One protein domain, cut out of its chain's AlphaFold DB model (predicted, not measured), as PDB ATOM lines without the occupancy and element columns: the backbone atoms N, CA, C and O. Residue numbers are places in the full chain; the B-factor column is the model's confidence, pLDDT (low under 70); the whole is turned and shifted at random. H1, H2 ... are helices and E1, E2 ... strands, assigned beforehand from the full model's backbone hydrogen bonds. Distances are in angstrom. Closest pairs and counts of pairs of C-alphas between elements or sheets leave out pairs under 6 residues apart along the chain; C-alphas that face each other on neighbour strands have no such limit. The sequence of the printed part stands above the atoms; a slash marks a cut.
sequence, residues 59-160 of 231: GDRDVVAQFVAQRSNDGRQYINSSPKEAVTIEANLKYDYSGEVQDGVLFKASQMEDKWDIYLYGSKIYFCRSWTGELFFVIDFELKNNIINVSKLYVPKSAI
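Overview. This is residues 59 to 160 of the 231 residues of an uncharacterized protein of Endozoicomonas sp. SM1973 (UniProt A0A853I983). The domain is one strongly twisted sheet of six antiparallel strands, its edges E1 and E2 apart from each other, with the helix H1 lying beyond one end of the sheet and the short helix H2 just grazing it. A long link, residues 71 to 85, leads from H1 to E1, the longest strand, which bends by 64 degrees at residue 90. The 102 printed residues include two named helices and six named strands, in the order H1 E1 E2 E3 E4 E5 E6 H2; across the sheet the order is E1 E6 E5 E4 E3 E2. The class is mixed, helices and strands. The whole is compact, with a radius of gyration of the C-alphas of 14.3 A, yet elongated in outline, spanning 47 by 30 by 23 A.

Arrangement. H1, residues 61 to 70, is not on the sheet; every O i to N i+4 pair inside it is within hydrogen-bond range. Edge strand E1, residues 86 to 96, is antiparallel to E6, residues 147 to 156, at 158 degrees, with N 89 and O 153 2.8 A apart. The other edge strand, E2, residues 104 to 107, forms a hairpin with E3, residues 116 to 121, at 151 degrees, with N 118 and O 107 2.8 A apart. E3 and E4, residues 124 to 129, are a hairpin at 159 degrees, with N 126 and O 119 2.8 A apart. E4 and E5, residues 135 to 144, are a hairpin at 152 degrees, with N 127 and O 137 2.8 A apart. E5 and E6 are a hairpin at 159 degrees, with N 149 and O 142 2.8 A apart. E2 to E6 make a meander, each strand the antiparallel neighbour of the one before. H2, residues 157 to 160, only grazes the sheet and is too short for any O i to N i+4 pair; its one O i to N i+3 pair is within range. Its closest C-alphas to E1 are those of Val 87 and Lys 157, 5.6 A apart.

Along the chain. H1 begins at C-alpha 61 (109.293, -37.858, -101.321) and is 14.1 A long. E1 is 28.0 A long and begins at C-alpha 86 (85.464, -23.782, -94.403). E3 is 16.4 A long, E4 16.7 A, E5 26.5 A and E6 27.0 A. H2 ends at C-alpha 160 (82.626, -23.755, -103.995).

Size, cuts and confidence. The two C-alphas farthest apart are those of Gly 59 and Asn 145, at 48.1 A. The printed part has no cut, and its one long link joins H1 to E1. The model's mean pLDDT over the printed part is 94.8, and no printed residue is under 70.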
ATOM      1  N   GLY A  59     106.649 -38.504-107.594       80.50
ATOM      2  CA  GLY A  59     108.086 -38.265-107.451       80.50
ATOM      3  C   GLY A  59     108.434 -37.447-106.204       80.50
ATOM      4  O   GLY A  59     109.614 -37.251-105.912       80.50
ATOM      5  N   ASP A  60     107.419 -36.944-105.497       86.94
ATOM      6  CA  ASP A  60     107.573 -36.152-104.287       86.94
ATOM      7  C   ASP A  60     107.740 -37.066-103.068       86.94
ATOM      8  O   ASP A  60     106.820 -37.782-102.660       86.94
ATOM      9  N   ARG A  61     108.942 -37.042-102.488       88.06
ATOM     10  CA  ARG A  61     109.293 -37.858-101.321       88.06
ATOM     11  C   ARG A  61     108.487 -37.472-100.087       88.06
ATOM     12  O   ARG A  61     108.209 -38.353 -99.276       88.06
ATOM     13  N   ASP A  62     108.085 -36.210 -99.969       88.56
ATOM     14  CA  ASP A  62     107.320 -35.734 -98.820       88.56
ATOM     15  C   ASP A  62     105.910 -36.324 -98.850       88.56
ATOM     16  O   ASP A  62     105.395 -36.750 -97.820       88.56
ATOM     17  N   VAL A  63     105.317 -36.471-100.040       86.50
ATOM     18  CA  VAL A  63     104.015 -37.132-100.214       86.50
ATOM     19  C   VAL A  63     104.086 -38.620 -99.860       86.50
ATOM     20  O   VAL A  63     103.176 -39.138 -99.216       86.50
ATOM     21  N   VAL A  64     105.168 -39.315-100.228       85.12
ATOM     22  CA  VAL A  64     105.367 -40.725 -99.837       85.12
ATOM     23  C   VAL A  64     105.504 -40.851 -98.320       85.12
ATOM     24  O   VAL A  64     104.830 -41.680 -97.707       85.12
ATOM     25  N   ALA A  65     106.346 -40.017 -97.705       87.12
ATOM     26  CA  ALA A  65     106.539 -40.006 -96.258       87.12
ATOM     27  C   ALA A  65     105.227 -39.702 -95.523       87.12
ATOM     28  O   ALA A  65     104.888 -40.388 -94.559       87.12
ATOM     29  N   GLN A  66     104.460 -38.732 -96.024       89.00
ATOM     30  CA  GLN A  66     103.164 -38.365 -95.478       89.00
ATOM     31  C   GLN A  66     102.163 -39.515 -95.601       89.00
ATOM     32  O   GLN A  66     101.542 -39.868 -94.605       89.00
ATOM     33  N   PHE A  67     102.041 -40.164 -96.762       88.81
ATOM     34  CA  PHE A  67     101.141 -41.309 -96.933       88.81
ATOM     35  C   PHE A  67     101.428 -42.428 -95.919       88.81
ATOM     36  O   PHE A  67     100.495 -42.950 -95.300       88.81
ATOM     37  N   VAL A  68     102.711 -42.759 -95.714       89.31
ATOM     38  CA  VAL A  68     103.154 -43.761 -94.730       89.31
ATOM     39  C   VAL A  68     102.840 -43.303 -93.306       89.31
ATOM     40  O   VAL A  68     102.236 -44.061 -92.548       89.31
ATOM     41  N   ALA A  69     103.181 -42.063 -92.952       88.25
ATOM     42  CA  ALA A  69     102.905 -41.497 -91.634       88.25
ATOM     43  C   ALA A  69     101.402 -41.477 -91.322       88.25
ATOM     44  O   ALA A  69     100.993 -41.759 -90.199       88.25
ATOM     45  N   GLN A  70     100.560 -41.216 -92.324       89.62
ATOM     46  CA  GLN A  70      99.116 -41.238 -92.152       89.62
ATOM     47  C   GLN A  70      98.586 -42.636 -91.821       89.62
ATOM     48  O   GLN A  70      97.527 -42.719 -91.215       89.62
ATOM     49  N   ARG A  71      99.266 -43.745 -92.149       93.50
ATOM     50  CA  ARG A  71      98.716 -45.093 -91.896       93.50
ATOM     51  C   ARG A  71      98.548 -45.422 -90.408       93.50
ATOM     52  O   ARG A  71      97.633 -46.167 -90.079       93.50
ATOM     53  N   SER A  72      99.361 -44.846 -89.519       89.94
ATOM     54  CA  SER A  72      99.227 -45.021 -88.060       89.94
ATOM     55  C   SER A  72      98.217 -44.069 -87.411       89.94
ATOM     56  O   SER A  72      97.980 -44.147 -86.209       89.94
ATOM     57  N   ASN A  73      97.634 -43.159 -88.191       92.19
ATOM     58  CA  ASN A  73      96.740 -42.119 -87.712       92.19
ATOM     59  C   ASN A  73      95.292 -42.623 -87.571       92.19
ATOM     60  O   ASN A  73      94.721 -43.134 -88.541       92.19
ATOM     61  N   ASP A  74      94.694 -42.421 -86.393       95.56
ATOM     62  CA  ASP A  74      93.311 -42.792 -86.062       95.56
ATOM     63  C   ASP A  74      92.290 -41.658 -86.287       95.56
ATOM     64  O   ASP A  74      91.091 -41.843 -86.083       95.56
ATOM     65  N   GLY A  75      92.747 -40.484 -86.726       96.19
ATOM     66  CA  GLY A  75      91.907 -39.340 -87.065       96.19
ATOM     67  C   GLY A  75      91.592 -38.397 -85.904       96.19
ATOM     68  O   GLY A  75      90.944 -37.376 -86.139       96.19
ATOM     69  N   ARG A  76      92.055 -38.668 -84.674       97.06
ATOM     70  CA  ARG A  76      91.714 -37.850 -83.492       97.06
ATOM     71  C   ARG A  76      92.116 -36.381 -83.608       97.06
ATOM     72  O   ARG A  76      91.433 -35.524 -83.054       97.06
ATOM     73  N   GLN A  77      93.177 -36.056 -84.344       95.62
ATOM     74  CA  GLN A  77      93.582 -34.664 -84.587       95.62
ATOM     75  C   GLN A  77      92.551 -33.849 -85.382       95.62
ATOM     76  O   GLN A  77      92.638 -32.626 -85.382       95.62
ATOM     77  N   TYR A  78      91.598 -34.491 -86.066       97.25
ATOM     78  CA  TYR A  78      90.553 -33.783 -86.809       97.25
ATOM     79  C   TYR A  78      89.333 -33.443 -85.951       97.25
ATOM     80  O   TYR A  78      88.483 -32.676 -86.398       97.25
ATOM     81  N   ILE A  79      89.238 -33.953 -84.717       97.56
ATOM     82  CA  ILE A  79      88.122 -33.643 -83.815       97.56
ATOM     83  C   ILE A  79      88.023 -32.120 -83.650       97.56
ATOM     84  O   ILE A  79      89.011 -31.444 -83.369       97.56
ATOM     85  N   ASN A  80      86.821 -31.575 -83.860       95.12
ATOM     86  CA  ASN A  80      86.527 -30.132 -83.868       95.12
ATOM     87  C   ASN A  80      87.301 -29.286 -84.903       95.12
ATOM     88  O   ASN A  80      87.259 -28.058 -84.837       95.12
ATOM     89  N   SER A  81      87.971 -29.914 -85.868       96.62
ATOM     90  CA  SER A  81      88.582 -29.228 -87.006       96.62
ATOM     91  C   SER A  81      87.602 -29.099 -88.170       96.62
ATOM     92  O   SER A  81      86.675 -29.896 -88.321       96.62
ATOM     93  N   SER A  82      87.861 -28.116 -89.027       96.38
ATOM     94  CA  SER A  82      87.142 -27.894 -90.281       96.38
ATOM     95  C   SER A  82      88.135 -27.765 -91.437       96.38
ATOM     96  O   SER A  82      89.308 -27.455 -91.196       96.38
ATOM     97  N   PRO A  83      87.695 -27.963 -92.693       97.12
ATOM     98  CA  PRO A  83      88.535 -27.686 -93.849       97.12
ATOM     99  C   PRO A  83      89.038 -26.239 -93.872       97.12
ATOM    100  O   PRO A  83      88.497 -25.342 -93.216       97.12
ATOM    101  N   LYS A  84      90.089 -25.996 -94.658       93.19
ATOM    102  CA  LYS A  84      90.693 -24.666 -94.774       93.19
ATOM    103  C   LYS A  84      89.668 -23.646 -95.273       93.19
ATOM    104  O   LYS A  84      89.106 -23.822 -96.348       93.19
ATOM    105  N   GLU A  85      89.489 -22.564 -94.512       96.19
ATOM    106  CA  GLU A  85      88.499 -21.518 -94.818       96.19
ATOM    107  C   GLU A  85      87.115 -22.126 -95.081       96.19
ATOM    108  O   GLU A  85      86.491 -21.855 -96.105       96.19
ATOM    109  N   ALA A  86      86.675 -23.017 -94.187       96.75
ATOM    110  CA  ALA A  86      85.464 -23.782 -94.403       96.75
ATOM    111  C   ALA A  86      84.238 -22.897 -94.640       96.75
ATOM    112  O   ALA A  86      83.976 -21.933 -93.919       96.75
ATOM    113  N   VAL A  87      83.450 -23.305 -95.620       97.81
ATOM    114  CA  VAL A  87      82.107 -22.805 -95.886       97.81
ATOM    115  C   VAL A  87      81.118 -23.942 -95.682       97.81
ATOM    116  O   VAL A  87      81.468 -25.115 -95.821       97.81
ATOM    117  N   THR A  88      79.896 -23.593 -95.293       98.31
ATOM    118  CA  THR A  88      78.840 -24.563 -94.989       98.31
ATOM    119  C   THR A  88      77.876 -24.660 -96.161       98.31
ATOM    120  O   THR A  88      77.426 -23.636 -96.663       98.31
ATOM    121  N   ILE A  89      77.555 -25.888 -96.554       98.06
ATOM    122  CA  ILE A  89      76.516 -26.225 -97.526       98.06
ATOM    123  C   ILE A  89      75.452 -27.026 -96.776       98.06
ATOM    124  O   ILE A  89      75.774 -28.020 -96.120       98.06
ATOM    125  N   GLU A  90      74.196 -26.597 -96.867       97.75
ATOM    126  CA  GLU A  90      73.066 -27.379 -96.366       97.75
ATOM    127  C   GLU A  90      72.840 -28.588 -97.281       97.75
ATOM    128  O   GLU A  90      72.890 -28.482 -98.508       97.75
ATOM    129  N   ALA A  91      72.589 -29.745 -96.682       95.38
ATOM    130  CA  ALA A  91      72.386 -30.994 -97.390       95.38
ATOM    131  C   ALA A  91      71.183 -31.758 -96.842       95.38
ATOM    132  O   ALA A  91      70.724 -31.560 -95.719       95.38
ATOM    133  N   ASN A  92      70.662 -32.648 -97.677       95.06
ATOM    134  CA  ASN A  92      69.551 -33.521 -97.336       95.06
ATOM    135  C   ASN A  92      69.839 -34.923 -97.878       95.06
ATOM    136  O   ASN A  92      69.108 -35.441 -98.721       95.06
ATOM    137  N   LEU A  93      70.957 -35.507 -97.434       97.12
ATOM    138  CA  LEU A  93      71.342 -36.864 -97.820       97.12
ATOM    139  C   LEU A  93      70.863 -37.845 -96.754       97.12
ATOM    140  O   LEU A  93      70.981 -37.579 -95.555       97.12
ATOM    141  N   LYS A  94      70.315 -38.978 -97.196       96.31
ATOM    142  CA  LYS A  94      69.721 -39.986 -96.316       96.31
ATOM    143  C   LYS A  94      70.170 -41.378 -96.704       96.31
ATOM    144  O   LYS A  94      70.144 -41.730 -97.883       96.31
ATOM    145  N   TYR A  95      70.523 -42.174 -95.702       95.00
ATOM    146  CA  TYR A  95      70.985 -43.540 -95.901       95.00
ATOM    147  C   TYR A  95      70.356 -44.475 -94.881       95.00
ATOM    148  O   TYR A  95      70.418 -44.207 -93.683       95.00
ATOM    149  N   ASP A  96      69.812 -45.590 -95.357       93.50
ATOM    150  CA  ASP A  96      69.416 -46.686 -94.480       93.50
ATOM    151  C   ASP A  96      70.664 -47.293 -93.830       93.50
ATOM    152  O   ASP A  96      71.643 -47.617 -94.510       93.50
ATOM    153  N   TYR A  97      70.628 -47.435 -92.509       92.19
ATOM    154  CA  TYR A  97      71.716 -47.987 -91.719       92.19
ATOM    155  C   TYR A  97      71.175 -48.673 -90.466       92.19
ATOM    156  O   TYR A  97      70.572 -48.039 -89.601       92.19
ATOM    157  N   SER A  98      71.416 -49.976 -90.360       88.00
ATOM    158  CA  SER A  98      70.978 -50.815 -89.238       88.00
ATOM    159  C   SER A  98      72.135 -51.274 -88.343       88.00
ATOM    160  O   SER A  98      71.993 -52.259 -87.623       88.00
ATOM    161  N   GLY A  99      73.296 -50.621 -88.441       86.38
ATOM    162  CA  GLY A  99      74.476 -50.939 -87.641       86.38
ATOM    163  C   GLY A  99      74.619 -50.053 -86.405       86.38
ATOM    164  O   GLY A  99      73.838 -49.127 -86.174       86.38
ATOM    165  N   GLU A 100      75.660 -50.324 -85.624       86.94
ATOM    166  CA  GLU A 100      76.081 -49.443 -84.539       86.94
ATOM    167  C   GLU A 100      77.016 -48.354 -85.062       86.94
ATOM    168  O   GLU A 100      77.954 -48.621 -85.808       86.94
ATOM    169  N   VAL A 101      76.790 -47.121 -84.616       89.81
ATOM    170  CA  VAL A 101      77.706 -46.011 -84.873       89.81
ATOM    171  C   VAL A 101      78.713 -45.948 -83.733       89.81
ATOM    172  O   VAL A 101      78.336 -45.701 -82.589       89.81
ATOM    173  N   GLN A 102      79.986 -46.170 -84.051       93.38
ATOM    174  CA  GLN A 102      81.084 -46.102 -83.093       93.38
ATOM    175  C   GLN A 102      82.186 -45.188 -83.622       93.38
ATOM    176  O   GLN A 102      82.521 -45.223 -84.808       93.38
ATOM    177  N   ASP A 103      82.739 -44.374 -82.726       97.56
ATOM    178  CA  ASP A 103      83.879 -43.512 -83.020       97.56
ATOM    179  C   ASP A 103      85.082 -44.331 -83.506       97.56
ATOM    180  O   ASP A 103      85.374 -45.414 -82.994       97.56
ATOM    181  N   GLY A 104      85.832 -43.765 -84.450       97.75
ATOM    182  CA  GLY A 104      87.077 -44.329 -84.943       97.75
ATOM    183  C   GLY A 104      87.243 -44.221 -86.452       97.75
ATOM    184  O   GLY A 104      86.735 -43.319 -87.120       97.75
ATOM    185  N   VAL A 105      88.023 -45.153 -86.991       97.75
ATOM    186  CA  VAL A 105      88.349 -45.224 -88.414       97.75
ATOM    187  C   VAL A 105      87.225 -45.950 -89.147       97.75
ATOM    188  O   VAL A 105      87.004 -47.134 -88.911       97.75
ATOM    189  N   LEU A 106      86.545 -45.255 -90.058       96.94
ATOM    190  CA  LEU A 106      85.525 -45.856 -90.919       96.94
ATOM    191  C   LEU A 106      86.122 -46.444 -92.200       96.94
ATOM    192  O   LEU A 106      85.694 -47.491 -92.671       96.94
ATOM    193  N   PHE A 107      87.115 -45.762 -92.771       97.06
ATOM    194  CA  PHE A 107      87.844 -46.225 -93.946       97.06
ATOM    195  C   PHE A 107      89.292 -45.752 -93.874       97.06
ATOM    196  O   PHE A 107      89.564 -44.593 -93.554       97.06
ATOM    197  N   LYS A 108      90.231 -46.634 -94.212       96.62
ATOM    198  CA  LYS A 108      91.656 -46.315 -94.246       96.62
ATOM    199  C   LYS A 108      92.247 -46.785 -95.558       96.62
ATOM    200  O   LYS A 108      92.173 -47.969 -95.873       96.62
ATOM    201  N   ALA A 109      92.869 -45.870 -96.292       95.69
ATOM    202  CA  ALA A 109      93.592 -46.218 -97.503       95.69
ATOM    203  C   ALA A 109      94.669 -47.282 -97.215       95.69
ATOM    204  O   ALA A 109      95.489 -47.151 -96.303       95.69
ATOM    205  N   SER A 110      94.681 -48.346 -98.003       92.50
ATOM    206  CA  SER A 110      95.682 -49.413 -97.907       92.50
ATOM    207  C   SER A 110      96.847 -49.194 -98.878       92.50
ATOM    208  O   SER A 110      97.952 -49.687 -98.668       92.50
ATOM    209  N   GLN A 111      96.609 -48.399 -99.918       91.81
ATOM    210  CA  GLN A 111      97.509 -48.138-101.041       91.81
ATOM    211  C   GLN A 111      97.225 -46.754-101.646       91.81
ATOM    212  O   GLN A 111      96.244 -46.093-101.306       91.81
ATOM    213  N   MET A 112      98.094 -46.297-102.546       88.19
ATOM    214  CA  MET A 112      98.066 -44.931-103.074       88.19
ATOM    215  C   MET A 112      96.864 -44.647-103.994       88.19
ATOM    216  O   MET A 112      96.474 -43.493-104.190       88.19
ATOM    217  N   GLU A 113      96.238 -45.668-104.565       93.38
ATOM    218  CA  GLU A 113      95.024 -45.526-105.366       93.38
ATOM    219  C   GLU A 113      93.772 -45.392-104.494       93.38
ATOM    220  O   GLU A 113      92.731 -44.996-105.008       93.38
ATOM    221  N   ASP A 114      93.866 -45.646-103.188       94.75
ATOM    222  CA  ASP A 114      92.797 -45.357-102.235       94.75
ATOM    223  C   ASP A 114      92.965 -43.894-101.799       94.75
ATOM    224  O   ASP A 114      93.902 -43.544-101.080       94.75
ATOM    225  N   LYS A 115      92.109 -42.994-102.293       96.06
ATOM    226  CA  LYS A 115      92.338 -41.534-102.210       96.06
ATOM    227  C   LYS A 115      91.893 -40.882-100.906       96.06
ATOM    228  O   LYS A 115      92.191 -39.702-100.692       96.06
ATOM    229  N   TRP A 116      91.214 -41.631-100.044       97.94
ATOM    230  CA  TRP A 116      90.573 -41.108 -98.845       97.94
ATOM    231  C   TRP A 116      90.922 -41.920 -97.606       97.94
ATOM    232  O   TRP A 116      91.044 -43.139 -97.666       97.94
ATOM    233  N   ASP A 117      91.032 -41.227 -96.483       98.19
ATOM    234  CA  ASP A 117      90.815 -41.786 -95.156       98.19
ATOM    235  C   ASP A 117      89.549 -41.145 -94.579       98.19
ATOM    236  O   ASP A 117      89.334 -39.942 -94.758       98.19
ATOM    237  N   ILE A 118      88.717 -41.934 -93.903       98.50
ATOM    238  CA  ILE A 118      87.425 -41.498 -93.376       98.50
ATOM    239  C   ILE A 118      87.328 -41.877 -91.902       98.50
ATOM    240  O   ILE A 118      87.549 -43.033 -91.534       98.50
ATOM    241  N   TYR A 119      86.975 -40.906 -91.066       98.56
ATOM    242  CA  TYR A 119      86.899 -41.058 -89.614       98.56
ATOM    243  C   TYR A 119      85.556 -40.573 -89.088       98.56
ATOM    244  O   TYR A 119      84.981 -39.642 -89.649       98.56
ATOM    245  N   LEU A 120      85.095 -41.154 -87.988       98.19
ATOM    246  CA  LEU A 120      83.893 -40.745 -87.275       98.19
ATOM    247  C   LEU A 120      84.249 -40.406 -85.838       98.19
ATOM    248  O   LEU A 120      84.882 -41.209 -85.160       98.19
ATOM    249  N   TYR A 121      83.835 -39.227 -85.384       98.25
ATOM    250  CA  TYR A 121      83.932 -38.844 -83.980       98.25
ATOM    251  C   TYR A 121      82.723 -37.995 -83.588       98.25
ATOM    252  O   TYR A 121      82.498 -36.916 -84.147       98.25
ATOM    253  N   GLY A 122      81.936 -38.484 -82.632       96.44
ATOM    254  CA  GLY A 122      80.669 -37.871 -82.244       96.44
ATOM    255  C   GLY A 122      79.674 -37.834 -83.408       96.44
ATOM    256  O   GLY A 122      79.447 -38.830 -84.087       96.44
ATOM    257  N   SER A 123      79.072 -36.669 -83.661       96.62
ATOM    258  CA  SER A 123      78.097 -36.466 -84.746       96.62
ATOM    259  C   SER A 123      78.733 -36.001 -86.062       96.62
ATOM    260  O   SER A 123      78.061 -35.366 -86.880       96.62
ATOM    261  N   LYS A 124      80.041 -36.233 -86.243       98.50
ATOM    262  CA  LYS A 124      80.802 -35.763 -87.403       98.50
ATOM    263  C   LYS A 124      81.556 -36.886 -88.096       98.50
ATOM    264  O   LYS A 124      82.146 -37.747 -87.444       98.50
ATOM    265  N   ILE A 125      81.578 -36.823 -89.426       98.62
ATOM    266  CA  ILE A 125      82.441 -37.660 -90.267       98.62
ATOM    267  C   ILE A 125      83.435 -36.760 -90.999       98.62
ATOM    268  O   ILE A 125      83.066 -35.712 -91.529       98.62
ATOM    269  N   TYR A 126      84.695 -37.182 -91.015       98.75
ATOM    270  CA  TYR A 126      85.845 -36.452 -91.537       98.75
ATOM    271  C   TYR A 126      86.421 -37.201 -92.734       98.75
ATOM    272  O   TYR A 126      86.802 -38.361 -92.593       98.75
ATOM    273  N   PHE A 127      86.524 -36.540 -93.887       98.62
ATOM    274  CA  PHE A 127      87.095 -37.107 -95.107       98.62
ATOM    275  C   PHE A 127      88.402 -36.396 -95.435       98.62
ATOM    276  O   PHE A 127      88.427 -35.194 -95.732       98.62
ATOM    277  N   CYS A 128      89.487 -37.160 -95.414       98.00
ATOM    278  CA  CYS A 128      90.832 -36.645 -95.596       98.00
ATOM    279  C   CYS A 128      91.483 -37.261 -96.827       98.00
ATOM    280  O   CYS A 128      91.365 -38.462 -97.059       98.00
ATOM    281  N   ARG A 129      92.230 -36.464 -97.594       96.56
ATOM    282  CA  ARG A 129      93.057 -36.986 -98.684       96.56
ATOM    283  C   ARG A 129      94.132 -37.903 -98.105       96.56
ATOM    284  O   ARG A 129      94.940 -37.467 -97.290       96.56
ATOM    285  N   SER A 130      94.176 -39.157 -98.542       95.12
ATOM    286  CA  SER A 130      95.050 -40.186 -97.950       95.12
ATOM    287  C   SER A 130      96.546 -39.893 -98.104       95.12
ATOM    288  O   SER A 130      97.352 -40.329 -97.282       95.12
ATOM    289  N   TRP A 131      96.918 -39.154 -99.153       91.94
ATOM    290  CA  TRP A 131      98.307 -38.811 -99.467       91.94
ATOM    291  C   TRP A 131      98.835 -37.661 -98.617       91.94
ATOM    292  O   TRP A 131      99.980 -37.694 -98.181       91.94
ATOM    293  N   THR A 132      98.016 -36.634 -98.392       91.19
ATOM    294  CA  THR A 132      98.446 -35.390 -97.739       91.19
ATOM    295  C   THR A 132      97.961 -35.285 -96.294       91.19
ATOM    296  O   THR A 132      98.555 -34.566 -95.493       91.19
ATOM    297  N   GLY A 133      96.900 -36.009 -95.932       94.00
ATOM    298  CA  GLY A 133      96.163 -35.809 -94.685       94.00
ATOM    299  C   GLY A 133      95.314 -34.533 -94.689       94.00
ATOM    300  O   GLY A 133      94.857 -34.101 -93.632       94.00
ATOM    301  N   GLU A 134      95.114 -33.899 -95.845       95.62
ATOM    302  CA  GLU A 134      94.277 -32.706 -95.965       95.62
ATOM    303  C   GLU A 134      92.814 -33.048 -95.666       95.62
ATOM    304  O   GLU A 134      92.226 -33.886 -96.352       95.62
ATOM    305  N   LEU A 135      92.226 -32.379 -94.671       97.88
ATOM    306  CA  LEU A 135      90.802 -32.470 -94.358       97.88
ATOM    307  C   LEU A 135      89.996 -31.687 -95.401       97.88
ATOM    308  O   LEU A 135      90.083 -30.459 -95.451       97.88
ATOM    309  N   PHE A 136      89.219 -32.397 -96.219       98.06
ATOM    310  CA  PHE A 136      88.511 -31.807 -97.357       98.06
ATOM    311  C   PHE A 136      86.994 -31.769 -97.162       98.06
ATOM    312  O   PHE A 136      86.369 -30.774 -97.502       98.06
ATOM    313  N   PHE A 137      86.392 -32.799 -96.569       98.56
ATOM    314  CA  PHE A 137      84.988 -32.740 -96.161       98.56
ATOM    315  C   PHE A 137      84.874 -32.995 -94.664       98.56
ATOM    316  O   PHE A 137      85.522 -33.892 -94.124       98.56
ATOM    317  N   VAL A 138      84.006 -32.236 -94.006       98.75
ATOM    318  CA  VAL A 138      83.406 -32.636 -92.730       98.75
ATOM    319  C   VAL A 138      81.908 -32.623 -92.923       98.75
ATOM    320  O   VAL A 138      81.394 -31.724 -93.585       98.75
ATOM    321  N   ILE A 139      81.201 -33.588 -92.354       98.62
ATOM    322  CA  ILE A 139      79.740 -33.591 -92.379       98.62
ATOM    323  C   ILE A 139      79.159 -33.708 -90.987       98.62
ATOM    324  O   ILE A 139      79.743 -34.377 -90.136       98.62
ATOM    325  N   ASP A 140      77.999 -33.090 -90.795       98.38
ATOM    326  CA  ASP A 140      77.141 -33.343 -89.642       98.38
ATOM    327  C   ASP A 140      76.123 -34.411 -89.998       98.38
ATOM    328  O   ASP A 140      75.445 -34.310 -91.026       98.38
ATOM    329  N   PHE A 141      75.986 -35.407 -89.126       97.81
ATOM    330  CA  PHE A 141      74.967 -36.429 -89.278       97.81
ATOM    331  C   PHE A 141      74.233 -36.726 -87.970       97.81
ATOM    332  O   PHE A 141      74.758 -36.541 -86.872       97.81
ATOM    333  N   GLU A 142      73.019 -37.245 -88.107       97.12
ATOM    334  CA  GLU A 142      72.263 -37.875 -87.030       97.12
ATOM    335  C   GLU A 142      71.769 -39.254 -87.476       97.12
ATOM    336  O   GLU A 142      71.355 -39.431 -88.623       97.12
ATOM    337  N   LEU A 143      71.789 -40.235 -86.574       95.56
ATOM    338  CA  LEU A 143      71.134 -41.523 -86.787       95.56
ATOM    339  C   LEU A 143      69.789 -41.513 -86.061       95.56
ATOM    340  O   LEU A 143      69.738 -41.448 -84.833       95.56
ATOM    341  N   LYS A 144      68.694 -41.601 -86.815       94.88
ATOM    342  CA  LYS A 144      67.336 -41.664 -86.266       94.88
ATOM    343  C   LYS A 144      66.528 -42.708 -87.014       94.88
ATOM    344  O   LYS A 144      66.436 -42.651 -88.233       94.88
ATOM    345  N   ASN A 145      65.907 -43.636 -86.284       93.19
ATOM    346  CA  ASN A 145      65.064 -44.695 -86.853       93.19
ATOM    347  C   ASN A 145      65.763 -45.482 -87.981       93.19
ATOM    348  O   ASN A 145      65.164 -45.707 -89.027       93.19
ATOM    349  N   ASN A 146      67.028 -45.868 -87.778       94.38
ATOM    350  CA  ASN A 146      67.859 -46.566 -88.772       94.38
ATOM    351  C   ASN A 146      68.124 -45.773 -90.064       94.38
ATOM    352  O   ASN A 146      68.424 -46.357 -91.101       94.38
ATOM    353  N   ILE A 147      68.015 -44.443 -90.012       95.75
ATOM    354  CA  ILE A 147      68.349 -43.551 -91.121       95.75
ATOM    355  C   ILE A 147      69.439 -42.587 -90.660       95.75
ATOM    356  O   ILE A 147      69.237 -41.819 -89.714       95.75
ATOM    357  N   ILE A 148      70.583 -42.612 -91.343       96.62
ATOM    358  CA  ILE A 148      71.605 -41.567 -91.248       96.62
ATOM    359  C   ILE A 148      71.102 -40.375 -92.056       96.62
ATOM    360  O   ILE A 148      70.922 -40.487 -93.268       96.62
ATOM    361  N   ASN A 149      70.892 -39.240 -91.396       97.56
ATOM    362  CA  ASN A 149      70.562 -37.971 -92.034       97.56
ATOM    363  C   ASN A 149      71.791 -37.075 -91.986       97.56
ATOM    364  O   ASN A 149      72.263 -36.744 -90.901       97.56
ATOM    365  N   VAL A 150      72.294 -36.676 -93.150       98.12
ATOM    366  CA  VAL A 150      73.374 -35.696 -93.275       98.12
ATOM    367  C   VAL A 150      72.756 -34.345 -93.588       98.12
ATOM    368  O   VAL A 150      72.120 -34.188 -94.632       98.12
ATOM    369  N   SER A 151      72.940 -33.391 -92.680       97.44
ATOM    370  CA  SER A 151      72.315 -32.067 -92.759       97.44
ATOM    371  C   SER A 151      73.260 -30.988 -93.270       97.44
ATOM    372  O   SER A 151      72.812 -30.024 -93.883       97.44
ATOM    373  N   LYS A 152      74.569 -31.129 -93.031       98.31
ATOM    374  CA  LYS A 152      75.560 -30.108 -93.384       98.31
ATOM    375  C   LYS A 152      76.846 -30.715 -93.887       98.31
ATOM    376  O   LYS A 152      77.318 -31.717 -93.353       98.31
ATOM    377  N   LEU A 153      77.431 -30.041 -94.867       98.38
ATOM    378  CA  LEU A 153      78.782 -30.264 -95.355       98.38
ATOM    379  C   LEU A 153      79.606 -29.012 -95.067       98.38
ATOM    380  O   LEU A 153      79.184 -27.894 -95.352       98.38
ATOM    381  N   TYR A 154      80.810 -29.212 -94.559       98.50
ATOM    382  CA  TYR A 154      81.846 -28.199 -94.470       98.50
ATOM    383  C   TYR A 154      82.894 -28.521 -95.526       98.50
ATOM    384  O   TYR A 154      83.435 -29.629 -95.540       98.50
ATOM    385  N   VAL A 155      83.174 -27.556 -96.399       98.06
ATOM    386  CA  VAL A 155      84.092 -27.702 -97.540       98.06
ATOM    387  C   VAL A 155      85.061 -26.523 -97.598       98.06
ATOM    388  O   VAL A 155      84.715 -25.446 -97.109       98.06
ATOM    389  N   PRO A 156      86.256 -26.660 -98.197       97.25
ATOM    390  CA  PRO A 156      87.132 -25.526 -98.437       97.25
ATOM    391  C   PRO A 156      86.439 -24.476 -99.301       97.25
ATOM    392  O   PRO A 156      85.825 -24.816-100.312       97.25
ATOM    393  N   LYS A 157      86.606 -23.190 -98.977       95.00
ATOM    394  CA  LYS A 157      86.073 -22.090 -99.801       95.00
ATOM    395  C   LYS A 157      86.470 -22.198-101.275       95.00
ATOM    396  O   LYS A 157      85.677 -21.863-102.150       95.00
ATOM    397  N   SER A 158      87.676 -22.693-101.555       94.00
ATOM    398  CA  SER A 158      88.177 -22.895-102.917       94.00
ATOM    399  C   SER A 158      87.398 -23.933-103.729       94.00
ATOM    400  O   SER A 158      87.514 -23.927-104.946       94.00
ATOM    401  N   ALA A 159      86.642 -24.823-103.081       93.81
ATOM    402  CA  ALA A 159      85.869 -25.870-103.746       93.81
ATOM    403  C   ALA A 159      84.463 -25.403-104.166       93.81
ATOM    404  O   ALA A 159      83.826 -26.053-104.985       93.81
ATOM    405  N   ILE A 160      83.969 -24.267-103.653       92.12
ATOM    406  CA  ILE A 160      82.626 -23.755-103.995       92.12
ATOM    407  C   ILE A 160      82.471 -23.456-105.480       92.12
ATOM    408  O   ILE A 160      81.378 -23.619-106.020       92.12
TER     409      ILE A 160